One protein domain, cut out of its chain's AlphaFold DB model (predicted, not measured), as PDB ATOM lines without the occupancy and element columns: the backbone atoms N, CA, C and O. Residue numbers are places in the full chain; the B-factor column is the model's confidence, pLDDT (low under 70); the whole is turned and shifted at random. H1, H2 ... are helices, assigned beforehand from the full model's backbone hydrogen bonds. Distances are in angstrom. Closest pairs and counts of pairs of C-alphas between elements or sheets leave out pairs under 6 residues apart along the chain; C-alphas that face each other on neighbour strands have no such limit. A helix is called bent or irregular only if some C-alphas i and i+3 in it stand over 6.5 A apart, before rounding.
ATOM      1  N   VAL A  76      46.688  39.604 -35.334       84.81
ATOM      2  CA  VAL A  76      45.627  38.630 -35.035       84.81
ATOM      3  C   VAL A  76      45.899  37.947 -33.693       84.81
ATOM      4  O   VAL A  76      45.060  38.034 -32.803       84.81
ATOM      5  N   GLN A  77      47.102  37.389 -33.486       86.69
ATOM      6  CA  GLN A  77      47.488  36.726 -32.229       86.69
ATOM      7  C   GLN A  77      47.322  37.638 -30.999       86.69
ATOM      8  O   GLN A  77      46.890  37.176 -29.945       86.69
ATOM      9  N   ARG A  78      47.617  38.943 -31.123       87.38
ATOM     10  CA  ARG A  78      47.409  39.932 -30.047       87.38
ATOM     11  C   ARG A  78      45.939  40.147 -29.707       87.38
ATOM     12  O   ARG A  78      45.625  40.272 -28.529       87.38
ATOM     13  N   ARG A  79      45.044  40.151 -30.700       88.06
ATOM     14  CA  ARG A  79      43.594  40.237 -30.463       88.06
ATOM     15  C   ARG A  79      43.093  38.983 -29.764       88.06
ATOM     16  O   ARG A  79      42.535  39.097 -28.683       88.06
ATOM     17  N   THR A  80      43.431  37.807 -30.289       89.50
ATOM     18  CA  THR A  80      43.058  36.523 -29.677       89.50
ATOM     19  C   THR A  80      43.591  36.379 -28.249       89.50
ATOM     20  O   THR A  80      42.887  35.847 -27.398       89.50
ATOM     21  N   LEU A  81      44.796  36.882 -27.943       89.56
ATOM     22  CA  LEU A  81      45.331  36.876 -26.576       89.56
ATOM     23  C   LEU A  81      44.634  37.896 -25.657       89.56
ATOM     24  O   LEU A  81      44.378  37.590 -24.495       89.56
ATOM     25  N   ALA A  82      44.312  39.090 -26.161       90.62
ATOM     26  CA  ALA A  82      43.592  40.110 -25.401       90.62
ATOM     27  C   ALA A  82      42.144  39.694 -25.102       90.62
ATOM     28  O   ALA A  82      41.696  39.849 -23.971       90.62
ATOM     29  N   GLU A  83      41.449  39.106 -26.076       91.94
ATOM     30  CA  GLU A  83      40.142  38.460 -25.908       91.94
ATOM     31  C   GLU A  83      40.246  37.322 -24.880       91.94
ATOM     32  O   GLU A  83      39.534  37.328 -23.877       91.94
ATOM     33  N   ALA A  84      41.220  36.416 -25.045       92.38
ATOM     34  CA  ALA A  84      41.438  35.292 -24.137       92.38
ATOM     35  C   ALA A  84      41.687  35.709 -22.677       92.38
ATOM     36  O   ALA A  84      41.171  35.048 -21.770       92.38
ATOM     37  N   PHE A  85      42.444  36.789 -22.445       93.19
ATOM     38  CA  PHE A  85      42.653  37.348 -21.108       93.19
ATOM     39  C   PHE A  85      41.477  38.190 -20.605       93.19
ATOM     40  O   PHE A  85      41.240  38.206 -19.401       93.19
ATOM     41  N   ALA A  86      40.716  38.856 -21.473       91.56
ATOM     42  CA  ALA A  86      39.497  39.543 -21.060       91.56
ATOM     43  C   ALA A  86      38.462  38.539 -20.525       91.56
ATOM     44  O   ALA A  86      37.892  38.763 -19.461       91.56
ATOM     45  N   ASP A  87      38.304  37.393 -21.195       93.38
ATOM     46  CA  ASP A  87      37.448  36.296 -20.727       93.38
ATOM     47  C   ASP A  87      37.944  35.707 -19.392       93.38
ATOM     48  O   ASP A  87      37.142  35.383 -18.522       93.38
ATOM     49  N   LEU A  88      39.266  35.599 -19.207       93.12
ATOM     50  CA  LEU A  88      39.885  35.141 -17.955       93.12
ATOM     51  C   LEU A  88      39.666  36.119 -16.788       93.12
ATOM     52  O   LEU A  88      39.541  35.686 -15.647       93.12
ATOM     53  N   LEU A  89      39.656  37.424 -17.059       90.75
ATOM     54  CA  LEU A  89      39.408  38.454 -16.048       90.75
ATOM     55  C   LEU A  89      37.921  38.543 -15.665       90.75
ATOM     56  O   LEU A  89      37.618  38.878 -14.522       90.75
ATOM     57  N   ASP A  90      37.012  38.191 -16.582       89.50
ATOM     58  CA  ASP A  90      35.577  38.068 -16.298       89.50
ATOM     59  C   ASP A  90      35.212  36.730 -15.590       89.50
ATOM     60  O   ASP A  90      34.235  36.686 -14.836       89.50
ATOM     61  N   ASP A  91      35.988  35.645 -15.773       86.50
ATOM     62  CA  ASP A  91      35.859  34.353 -15.051       86.50
ATOM     63  C   ASP A  91      36.350  34.467 -13.592       86.50
ATOM     64  O   ASP A  91      37.401  33.939 -13.207       86.50
ATOM     65  N   HIS A  92      35.595  35.189 -12.758       81.44
ATOM     66  CA  HIS A  92      35.923  35.366 -11.343       81.44
ATOM     67  C   HIS A  92      35.965  34.018 -10.583       81.44
ATOM     68  O   HIS A  92      34.955  33.307 -10.520       81.44
ATOM     69  N   PRO A  93      37.081  33.676  -9.910       86.75
ATOM     70  CA  PRO A  93      37.235  32.393  -9.234       86.75
ATOM     71  C   PRO A  93      36.283  32.214  -8.049       86.75
ATOM     72  O   PRO A  93      36.178  33.077  -7.171       86.75
ATOM     73  N   ALA A  94      35.689  31.025  -7.950       74.81
ATOM     74  CA  ALA A  94      34.922  30.593  -6.785       74.81
ATOM     75  C   ALA A  94      35.830  30.098  -5.638       74.81
ATOM     76  O   ALA A  94      36.743  29.302  -5.851       74.81
ATOM     77  N   GLY A  95      35.521  30.514  -4.404       75.38
ATOM     78  CA  GLY A  95      36.184  30.062  -3.171       75.38
ATOM     79  C   GLY A  95      36.763  31.226  -2.365       75.38
ATOM     80  O   GLY A  95      37.501  32.046  -2.899       75.38
ATOM     81  N   THR A  96      36.440  31.305  -1.072       75.50
ATOM     82  CA  THR A  96      36.590  32.519  -0.240       75.50
ATOM     83  C   THR A  96      37.967  33.183  -0.284       75.50
ATOM     84  O   THR A  96      38.039  34.390  -0.506       75.50
ATOM     85  N   GLU A  97      39.056  32.437  -0.091       81.62
ATOM     86  CA  GLU A  97      40.409  33.016  -0.103       81.62
ATOM     87  C   GLU A  97      40.858  33.416  -1.514       81.62
ATOM     88  O   GLU A  97      41.439  34.487  -1.698       81.62
ATOM     89  N   LEU A  98      40.530  32.603  -2.523       87.44
ATOM     90  CA  LEU A  98      40.908  32.856  -3.911       87.44
ATOM     91  C   LEU A  98      40.141  34.052  -4.495       87.44
ATOM     92  O   LEU A  98      40.767  34.911  -5.108       87.44
ATOM     93  N   SER A  99      38.835  34.188  -4.232       87.50
ATOM     94  CA  SER A  99      38.049  35.365  -4.633       87.50
ATOM     95  C   SER A  99      38.538  36.659  -3.958       87.50
ATOM     96  O   SER A  99      38.424  37.736  -4.540       87.50
ATOM     97  N   VAL A 100      39.090  36.584  -2.737       87.81
ATOM     98  CA  VAL A 100      39.684  37.744  -2.041       87.81
ATOM     99  C   VAL A 100      41.067  38.093  -2.596       87.81
ATOM    100  O   VAL A 100      41.374  39.276  -2.736       87.81
ATOM    101  N   ALA A 101      41.892  37.099  -2.934       89.19
ATOM    102  CA  ALA A 101      43.164  37.333  -3.616       89.19
ATOM    103  C   ALA A 101      42.948  37.923  -5.020       89.19
ATOM    104  O   ALA A 101      43.630  38.873  -5.392       89.19
ATOM    105  N   TRP A 102      41.964  37.400  -5.758       91.69
ATOM    106  CA  TRP A 102      41.610  37.856  -7.100       91.69
ATOM    107  C   TRP A 102      41.101  39.297  -7.112       91.69
ATOM    108  O   TRP A 102      41.607  40.109  -7.871       91.69
ATOM    109  N   ARG A 103      40.189  39.667  -6.201       87.88
ATOM    110  CA  ARG A 103      39.684  41.049  -6.134       87.88
ATOM    111  C   ARG A 103      40.794  42.078  -5.893       87.88
ATOM    112  O   ARG A 103      40.797  43.120  -6.530       87.88
ATOM    113  N   LYS A 104      41.766  41.762  -5.030       89.25
ATOM    114  CA  LYS A 104      42.948  42.617  -4.806       89.25
ATOM    115  C   LYS A 104      43.840  42.727  -6.042       89.25
ATOM    116  O   LYS A 104      44.495  43.746  -6.233       89.25
ATOM    117  N   PHE A 105      43.888  41.675  -6.858       91.88
ATOM    118  CA  PHE A 105      44.571  41.704  -8.143       91.88
ATOM    119  C   PHE A 105      43.811  42.564  -9.163       91.88
ATOM    120  O   PHE A 105      44.445  43.398  -9.798       91.88
ATOM    121  N   ASP A 106      42.482  42.451  -9.263       88.62
ATOM    122  CA  ASP A 106      41.657  43.311 -10.130       88.62
ATOM    123  C   ASP A 106      41.771  44.797  -9.733       88.62
ATOM    124  O   ASP A 106      41.949  45.659 -10.596       88.62
ATOM    125  N   GLU A 107      41.719  45.092  -8.426       87.00
ATOM    126  CA  GLU A 107      41.938  46.425  -7.845       87.00
ATOM    127  C   GLU A 107      43.313  46.981  -8.266       87.00
ATOM    128  O   GLU A 107      43.392  48.058  -8.860       87.00
ATOM    129  N   HIS A 108      44.390  46.215  -8.058       89.44
ATOM    130  CA  HIS A 108      45.746  46.619  -8.443       89.44
ATOM    131  C   HIS A 108      45.932  46.755  -9.965       89.44
ATOM    132  O   HIS A 108      46.600  47.673 -10.441       89.44
ATOM    133  N   LEU A 109      45.332  45.860 -10.753       89.31
ATOM    134  CA  LEU A 109      45.406  45.890 -12.211       89.31
ATOM    135  C   LEU A 109      44.696  47.131 -12.773       89.31
ATOM    136  O   LEU A 109      45.180  47.725 -13.736       89.31
ATOM    137  N   ALA A 110      43.597  47.573 -12.153       83.94
ATOM    138  CA  ALA A 110      42.937  48.828 -12.505       83.94
ATOM    139  C   ALA A 110      43.832  50.053 -12.223       83.94
ATOM    140  O   ALA A 110      44.006  50.883 -13.120       83.94
ATOM    141  N   GLU A 111      44.453  50.130 -11.036       84.19
ATOM    142  CA  GLU A 111      45.419  51.190 -10.679       84.19
ATOM    143  C   GLU A 111      46.593  51.265 -11.669       84.19
ATOM    144  O   GLU A 111      47.009  52.349 -12.079       84.19
ATOM    145  N   VAL A 112      47.131  50.104 -12.054       86.38
ATOM    146  CA  VAL A 112      48.320  49.976 -12.910       86.38
ATOM    147  C   VAL A 112      48.043  50.315 -14.378       86.38
ATOM    148  O   VAL A 112      48.962  50.749 -15.076       86.38
ATOM    149  N   LEU A 113      46.814  50.113 -14.866       81.62
ATOM    150  CA  LEU A 113      46.483  50.295 -16.284       81.62
ATOM    151  C   LEU A 113      46.071  51.723 -16.664       81.62
ATOM    152  O   LEU A 113      46.258  52.084 -17.821       81.62
ATOM    153  N   ASP A 114      45.469  52.501 -15.754       71.69
ATOM    154  CA  ASP A 114      45.452  53.983 -15.742       71.69
ATOM    155  C   ASP A 114      44.659  54.465 -14.505       71.69
ATOM    156  O   ASP A 114      43.451  54.191 -14.451       71.69
ATOM    157  N   PRO A 115      45.276  55.200 -13.554       56.91
ATOM    158  CA  PRO A 115      44.595  55.737 -12.375       56.91
ATOM    159  C   PRO A 115      43.669  56.942 -12.653       56.91
ATOM    160  O   PRO A 115      43.018  57.412 -11.722       56.91
ATOM    161  N   ALA A 116      43.599  57.464 -13.886       52.75
ATOM    162  CA  ALA A 116      42.793  58.640 -14.253       52.75
ATOM    163  C   ALA A 116      41.504  58.327 -15.055       52.75
ATOM    164  O   ALA A 116      40.871  59.243 -15.578       52.75
ATOM    165  N   SER A 117      41.117  57.053 -15.178       56.81
ATOM    166  CA  SER A 117      40.115  56.574 -16.149       56.81
ATOM    167  C   SER A 117      38.664  56.503 -15.627       56.81
ATOM    168  O   SER A 117      38.433  56.167 -14.467       56.81
ATOM    169  N   ASP A 118      37.683  56.700 -16.525       56.22
ATOM    170  CA  ASP A 118      36.214  56.669 -16.312       56.22
ATOM    171  C   ASP A 118      35.611  55.285 -15.929       56.22
ATOM    172  O   ASP A 118      34.508  54.924 -16.337       56.22
ATOM    173  N   GLY A 119      36.315  54.465 -15.143       63.16
ATOM    174  CA  GLY A 119      35.770  53.228 -14.559       63.16
ATOM    175  C   GLY A 119      35.694  52.000 -15.482       63.16
ATOM    176  O   GLY A 119      35.185  50.961 -15.064       63.16
ATOM    177  N   THR A 120      36.221  52.064 -16.709       70.94
ATOM    178  CA  THR A 120      36.276  50.908 -17.627       70.94
ATOM    179  C   THR A 120      37.224  49.818 -17.110       70.94
ATOM    180  O   THR A 120      38.426  50.063 -16.941       70.94
ATOM    181  N   SER A 121      36.696  48.601 -16.916       81.75
ATOM    182  CA  SER A 121      37.431  47.432 -16.405       81.75
ATOM    183  C   SER A 121      38.582  46.988 -17.316       81.75
ATOM    184  O   SER A 121      38.575  47.240 -18.523       81.75
ATOM    185  N   ALA A 122      39.563  46.268 -16.758       82.38
ATOM    186  CA  ALA A 122      40.703  45.742 -17.513       82.38
ATOM    187  C   ALA A 122      40.272  44.859 -18.706       82.38
ATOM    188  O   ALA A 122      40.767  45.051 -19.816       82.38
ATOM    189  N   ALA A 123      39.284  43.977 -18.512       85.69
ATOM    190  CA  ALA A 123      38.679  43.178 -19.581       85.69
ATOM    191  C   ALA A 123      38.013  44.047 -20.669       85.69
ATOM    192  O   ALA A 123      38.191  43.799 -21.863       85.69
ATOM    193  N   GLY A 124      37.305  45.113 -20.278       83.94
ATOM    194  CA  GLY A 124      36.723  46.080 -21.215       83.94
ATOM    195  C   GLY A 124      37.778  46.823 -22.043       83.94
ATOM    196  O   GLY A 124      37.597  47.006 -23.246       83.94
ATOM    197  N   ARG A 125      38.913  47.194 -21.430       83.56
ATOM    198  CA  ARG A 125      40.042  47.840 -22.124       83.56
ATOM    199  C   ARG A 125      40.760  46.890 -23.088       83.56
ATOM    200  O   ARG A 125      41.119  47.315 -24.182       83.56
ATOM    201  N   LEU A 126      40.943  45.619 -22.717       85.81
ATOM    202  CA  LEU A 126      41.556  44.597 -23.579       85.81
ATOM    203  C   LEU A 126      40.755  44.339 -24.861       85.81
ATOM    204  O   LEU A 126      41.355  44.116 -25.907       85.81
ATOM    205  N   ARG A 127      39.419  44.414 -24.791       86.06
ATOM    206  CA  ARG A 127      38.525  44.278 -25.957       86.06
ATOM    207  C   ARG A 127      38.425  45.559 -26.811       86.06
ATOM    208  O   ARG A 127      37.722  45.557 -27.822       86.06
ATOM    209  N   HIS A 128      39.111  46.652 -26.450       81.38
ATOM    210  CA  HIS A 128      39.170  47.876 -27.260       81.38
ATOM    211  C   HIS A 128      40.368  47.872 -28.220       81.38
ATOM    212  O   HIS A 128      41.456  47.414 -27.873       81.38
ATOM    213  N   LYS A 129      40.202  48.446 -29.424       63.34
ATOM    214  CA  LYS A 129      41.211  48.367 -30.501       63.34
ATOM    215  C   LYS A 129      42.602  48.868 -30.111       63.34
ATOM    216  O   LYS A 129      43.589  48.277 -30.547       63.34
ATOM    217  N   ASP A 130      42.665  49.894 -29.272       59.84
ATOM    218  CA  ASP A 130      43.911  50.522 -28.816       59.84
ATOM    219  C   ASP A 130      44.555  49.793 -27.617       59.84
ATOM    220  O   ASP A 130      45.729  49.999 -27.315       59.84
ATOM    221  N   GLY A 131      43.819  48.891 -26.950       58.56
ATOM    222  CA  GLY A 131      44.318  48.089 -25.827       58.56
ATOM    223  C   GLY A 131      45.254  46.946 -26.242       58.56
ATOM    224  O   GLY A 131      46.090  46.508 -25.451       58.56
ATOM    225  N   HIS A 132      45.184  46.496 -27.499       65.88
ATOM    226  CA  HIS A 132      45.876  45.301 -28.008       65.88
ATOM    227  C   HIS A 132      47.421  45.348 -28.009       65.88
ATOM    228  O   HIS A 132      48.054  44.410 -28.496       65.88
ATOM    229  N   GLN A 133      48.053  46.417 -27.514       70.56
ATOM    230  CA  GLN A 133      49.504  46.463 -27.312       70.56
ATOM    231  C   GLN A 133      49.878  46.840 -25.876       70.56
ATOM    232  O   GLN A 133      50.149  45.943 -25.088       70.56
ATOM    233  N   ALA A 134      49.847  48.121 -25.497       76.19
ATOM    234  CA  ALA A 134      50.352  48.556 -24.188       76.19
ATOM    235  C   ALA A 134      49.573  47.963 -22.990       76.19
ATOM    236  O   ALA A 134      50.182  47.566 -21.996       76.19
ATOM    237  N   VAL A 135      48.239  47.857 -23.090       84.38
ATOM    238  CA  VAL A 135      47.409  47.230 -22.042       84.38
ATOM    239  C   VAL A 135      47.670  45.724 -21.996       84.38
ATOM    240  O   VAL A 135      47.907  45.186 -20.918       84.38
ATOM    241  N   LEU A 136      47.703  45.054 -23.154       87.00
ATOM    242  CA  LEU A 136      47.999  43.620 -23.255       87.00
ATOM    243  C   LEU A 136      49.376  43.255 -22.670       87.00
ATOM    244  O   LEU A 136      49.477  42.331 -21.866       87.00
ATOM    245  N   GLU A 137      50.425  43.993 -23.038       84.00
ATOM    246  CA  GLU A 137      51.787  43.787 -22.534       84.00
ATOM    247  C   GLU A 137      51.856  43.949 -21.008       84.00
ATOM    248  O   GLU A 137      52.526  43.157 -20.341       84.00
ATOM    249  N   ARG A 138      51.117  44.907 -20.424       87.88
ATOM    250  CA  ARG A 138      51.093  45.072 -18.965       87.88
ATOM    251  C   ARG A 138      50.240  44.023 -18.248       87.88
ATOM    252  O   ARG A 138      50.658  43.548 -17.193       87.88
ATOM    253  N   VAL A 139      49.106  43.616 -18.825       90.31
ATOM    254  CA  VAL A 139      48.266  42.520 -18.304       90.31
ATOM    255  C   VAL A 139      49.056  41.210 -18.231       90.31
ATOM    256  O   VAL A 139      48.986  40.535 -17.207       90.31
ATOM    257  N   ILE A 140      49.862  40.891 -19.253       89.12
ATOM    258  CA  ILE A 140      50.777  39.735 -19.235       89.12
ATOM    259  C   ILE A 140      51.704  39.802 -18.013       89.12
ATOM    260  O   ILE A 140      51.747  38.864 -17.221       89.12
ATOM    261  N   VAL A 141      52.412  40.922 -17.826       89.31
ATOM    262  CA  VAL A 141      53.391  41.075 -16.735       89.31
ATOM    263  C   VAL A 141      52.750  40.916 -15.355       89.31
ATOM    264  O   VAL A 141      53.316  40.228 -14.505       89.31
ATOM    265  N   GLU A 142      51.577  41.511 -15.115       93.19
ATOM    266  CA  GLU A 142      50.936  41.407 -13.799       93.19
ATOM    267  C   GLU A 142      50.253  40.045 -13.569       93.19
ATOM    268  O   GLU A 142      50.317  39.544 -12.448       93.19
ATOM    269  N   LEU A 143      49.683  39.387 -14.591       92.44
ATOM    270  CA  LEU A 143      49.146  38.017 -14.460       92.44
ATOM    271  C   LEU A 143      50.252  36.996 -14.145       92.44
ATOM    272  O   LEU A 143      50.095  36.171 -13.240       92.44
ATOM    273  N   GLU A 144      51.388  37.069 -14.846       90.38
ATOM    274  CA  GLU A 144      52.553  36.212 -14.592       90.38
ATOM    275  C   GLU A 144      53.122  36.467 -13.182       90.38
ATOM    276  O   GLU A 144      53.324  35.523 -12.407       90.38
ATOM    277  N   ARG A 145      53.273  37.741 -12.781       92.06
ATOM    278  CA  ARG A 145      53.685  38.119 -11.416       92.06
ATOM    279  C   ARG A 145      52.698  37.624 -10.357       92.06
ATOM    280  O   ARG A 145      53.133  37.162  -9.298       92.06
ATOM    281  N   PHE A 146      51.391  37.731 -10.590       93.12
ATOM    282  CA  PHE A 146      50.370  37.305  -9.630       93.12
ATOM    283  C   PHE A 146      50.348  35.780  -9.475       93.12
ATOM    284  O   PHE A 146      50.254  35.286  -8.350       93.12
ATOM    285  N   ARG A 147      50.569  35.023 -10.559       91.94
ATOM    286  CA  ARG A 147      50.824  33.574 -10.486       91.94
ATOM    287  C   ARG A 147      52.043  33.271  -9.608       91.94
ATOM    288  O   ARG A 147      51.957  32.422  -8.727       91.94
ATOM    289  N   GLU A 148      53.174  33.939  -9.829       87.00
ATOM    290  CA  GLU A 148      54.440  33.619  -9.145       87.00
ATOM    291  C   GLU A 148      54.486  34.039  -7.674       87.00
ATOM    292  O   GLU A 148      54.919  33.259  -6.820       87.00
ATOM    293  N   SER A 149      54.019  35.248  -7.366       87.50
ATOM    294  CA  SER A 149      53.925  35.761  -5.991       87.50
ATOM    295  C   SER A 149      52.746  35.164  -5.213       87.50
ATOM    296  O   SER A 149      52.786  35.102  -3.984       87.50
ATOM    297  N   GLY A 150      51.719  34.678  -5.914       84.31
ATOM    298  CA  GLY A 150      50.506  34.120  -5.332       84.31
ATOM    299  C   GLY A 150      50.713  32.827  -4.540       84.31
ATOM    300  O   GLY A 150      51.685  32.083  -4.712       84.31
ATOM    301  N   GLY A 151      49.744  32.536  -3.669       87.38
ATOM    302  CA  GLY A 151      49.673  31.287  -2.911       87.38
ATOM    303  C   GLY A 151      49.433  30.052  -3.792       87.38
ATOM    304  O   GLY A 151      49.253  30.145  -5.008       87.38
ATOM    305  N   ARG A 152      49.406  28.869  -3.162       88.25
ATOM    306  CA  ARG A 152      49.244  27.578  -3.858       88.25
ATOM    307  C   ARG A 152      48.001  27.545  -4.754       88.25
ATOM    308  O   ARG A 152      48.091  27.062  -5.879       88.25
ATOM    309  N   ASP A 153      46.881  28.081  -4.281       88.25
ATOM    310  CA  ASP A 153      45.611  28.006  -5.007       88.25
ATOM    311  C   ASP A 153      45.515  29.027  -6.148       88.25
ATOM    312  O   ASP A 153      44.968  28.700  -7.198       88.25
ATOM    313  N   VAL A 154      46.162  30.195  -6.020       89.94
ATOM    314  CA  VAL A 154      46.340  31.149  -7.134       89.94
ATOM    315  C   VAL A 154      47.119  30.483  -8.272       89.94
ATOM    316  O   VAL A 154      46.663  30.495  -9.413       89.94
ATOM    317  N   ARG A 155      48.241  29.812  -7.966       89.38
ATOM    318  CA  ARG A 155      49.014  29.037  -8.957       89.38
ATOM    319  C   ARG A 155      48.181  27.920  -9.579       89.38
ATOM    320  O   ARG A 155      48.167  27.776 -10.797       89.38
ATOM    321  N   ARG A 156      47.469  27.143  -8.758       89.62
ATOM    322  CA  ARG A 156      46.627  26.030  -9.227       89.62
ATOM    323  C   ARG A 156      45.490  26.498 -10.144       89.62
ATOM    324  O   ARG A 156      45.134  25.766 -11.063       89.62
ATOM    325  N   TYR A 157      44.942  27.688  -9.902       89.94
ATOM    326  CA  TYR A 157      43.892  28.290 -10.720       89.94
ATOM    327  C   TYR A 157      44.433  28.891 -12.026       89.94
ATOM    328  O   TYR A 157      43.908  28.590 -13.099       89.94
ATOM    329  N   LEU A 158      45.485  29.716 -11.935       91.44
ATOM    330  CA  LEU A 158      46.018  30.482 -13.064       91.44
ATOM    331  C   LEU A 158      46.866  29.660 -14.031       91.44
ATOM    332  O   LEU A 158      46.722  29.858 -15.229       91.44
ATOM    333  N   THR A 159      47.742  28.762 -13.567       88.62
ATOM    334  CA  THR A 159      48.690  28.064 -14.459       88.62
ATOM    335  C   THR A 159      48.025  27.387 -15.670       88.62
ATOM    336  O   THR A 159      48.473  27.669 -16.782       88.62
ATOM    337  N   PRO A 160      46.961  26.561 -15.531       88.81
ATOM    338  CA  PRO A 160      46.286  25.993 -16.701       88.81
ATOM    339  C   PRO A 160      45.587  27.071 -17.543       88.81
ATOM    340  O   PRO A 160      45.780  27.114 -18.750       88.81
ATOM    341  N   ARG A 161      44.869  28.012 -16.912       91.88
ATOM    342  CA  ARG A 161      44.126  29.074 -17.614       91.88
ATOM    343  C   ARG A 161      45.024  29.995 -18.446       91.88
ATOM    344  O   ARG A 161      44.659  30.360 -19.559       91.88
ATOM    345  N   LEU A 162      46.198  30.366 -17.934       90.44
ATOM    346  CA  LEU A 162      47.185  31.164 -18.666       90.44
ATOM    347  C   LEU A 162      47.778  30.361 -19.829       90.44
ATOM    348  O   LEU A 162      47.870  30.889 -20.935       90.44
ATOM    349  N   ALA A 163      48.097  29.078 -19.615       85.00
ATOM    350  CA  ALA A 163      48.530  28.186 -20.690       85.00
ATOM    351  C   ALA A 163      47.464  28.069 -21.797       85.00
ATOM    352  O   ALA A 163      47.805  28.209 -22.968       85.00
ATOM    353  N   ASP A 164      46.181  27.935 -21.445       87.00
ATOM    354  CA  ASP A 164      45.061  27.925 -22.397       87.00
ATOM    355  C   ASP A 164      44.919  29.261 -23.153       87.00
ATOM    356  O   ASP A 164      44.577  29.275 -24.335       87.00
ATOM    357  N   CYS A 165      45.201  30.403 -22.515       90.38
ATOM    358  CA  CYS A 165      45.193  31.713 -23.181       90.38
ATOM    359  C   CYS A 165      46.338  31.849 -24.197       90.38
ATOM    360  O   CYS A 165      46.093  32.222 -25.348       90.38
ATOM    361  N   TYR A 166      47.569  31.491 -23.814       87.12
ATOM    362  CA  TYR A 166      48.702  31.487 -24.745       87.12
ATOM    363  C   TYR A 166      48.510  30.455 -25.864       87.12
ATOM    364  O   TYR A 166      48.786  30.768 -27.019       87.12
ATOM    365  N   ALA A 167      47.977  29.267 -25.562       82.44
ATOM    366  CA  ALA A 167      47.674  28.241 -26.557       82.44
ATOM    367  C   ALA A 167      46.610  28.713 -27.561       82.44
ATOM    368  O   ALA A 167      46.824  28.563 -28.763       82.44
ATOM    369  N   ARG A 168      45.517  29.350 -27.104       86.25
ATOM    370  CA  ARG A 168      44.507  29.970 -27.986       86.25
ATOM    371  C   ARG A 168      45.133  30.989 -28.943       86.25
ATOM    372  O   ARG A 168      44.835  30.959 -30.133       86.25
ATOM    373  N   ALA A 169      46.019  31.853 -28.446       87.69
ATOM    374  CA  ALA A 169      46.664  32.885 -29.257       87.69
ATOM    375  C   ALA A 169      47.718  32.333 -30.232       87.69
ATOM    376  O   ALA A 169      47.706  32.684 -31.409       87.69
ATOM    377  N   LEU A 170      48.614  31.455 -29.770       84.25
ATOM    378  CA  LEU A 170      49.656  30.841 -30.603       84.25
ATOM    379  C   LEU A 170      49.063  29.912 -31.671       84.25
ATOM    380  O   LEU A 170      49.607  29.825 -32.768       84.25
ATOM    381  N   ALA A 171      47.905  29.299 -31.404       81.81
ATOM    382  CA  ALA A 171      47.165  28.502 -32.377       81.81
ATOM    383  C   ALA A 171      46.591  29.311 -33.561       81.81
ATOM    384  O   ALA A 171      45.982  28.701 -34.447       81.81
ATOM    385  N   VAL A 172      46.783  30.633 -33.622       87.69
ATOM    386  CA  VAL A 172      46.571  31.445 -34.829       87.69
ATOM    387  C   VAL A 172      47.908  31.599 -35.571       87.69
ATOM    388  O   VAL A 172      48.855  32.145 -34.995       87.69
TER     389      VAL A 172
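Overview. This is residues 76 to 172 of the 956 residues of an uncharacterized protein of Saccharothrix violaceirubra (UniProt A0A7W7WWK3). Helices H2 and H5 spread as a V from near their first residues, with H4 over one side and H1, beside short H3, over the other. The printed part has 97 residues, five named helices, H1 to H5 in order, and no named strand: all helix. It is compact, with a radius of gyration of the C-alphas of 12.9 A and spans of 35 by 34 by 20 A.

Arrangement. Start with H1, residues 77 to 90, which touches H5, residues 152 to 170, at a shallow tilt of 31 degrees, opposite ways; their closest C-alphas, 77 and 169, are 4.9 A apart. H1 also touches H3, residues 122 to 126; look at their closest C-alphas, 86 and 123, 4.0 A apart. H2, residues 96 to 113, touches the hub, H4, residues 134 to 149, with residues 105 to 113 alone; the closest C-alphas, 113 and 135, are 6.6 A apart. H4 and H5 form a hairpin, their closest C-alphas, 147 and 155, 5.1 A apart. Every O i to N i+4 pair is within hydrogen-bond range in H1, H2, H3 and H4, and 13 of 15 in H5.

Along the chain. Find C-alpha 77 at (47.488, 36.726, -32.229); H1 runs 19.9 A. H2 runs 25.9 A, H4 22.5 A, and H5 26.9 A to C-alpha 170 at (49.656, 30.841, -30.603). H5 is only just irregular: C-alphas 157 and 160 are 6.8 A apart.

Size, cuts and confidence. The printed part has no cut and no long link; pLDDT is under 70 at residues 115 to 119 and 129 to 132.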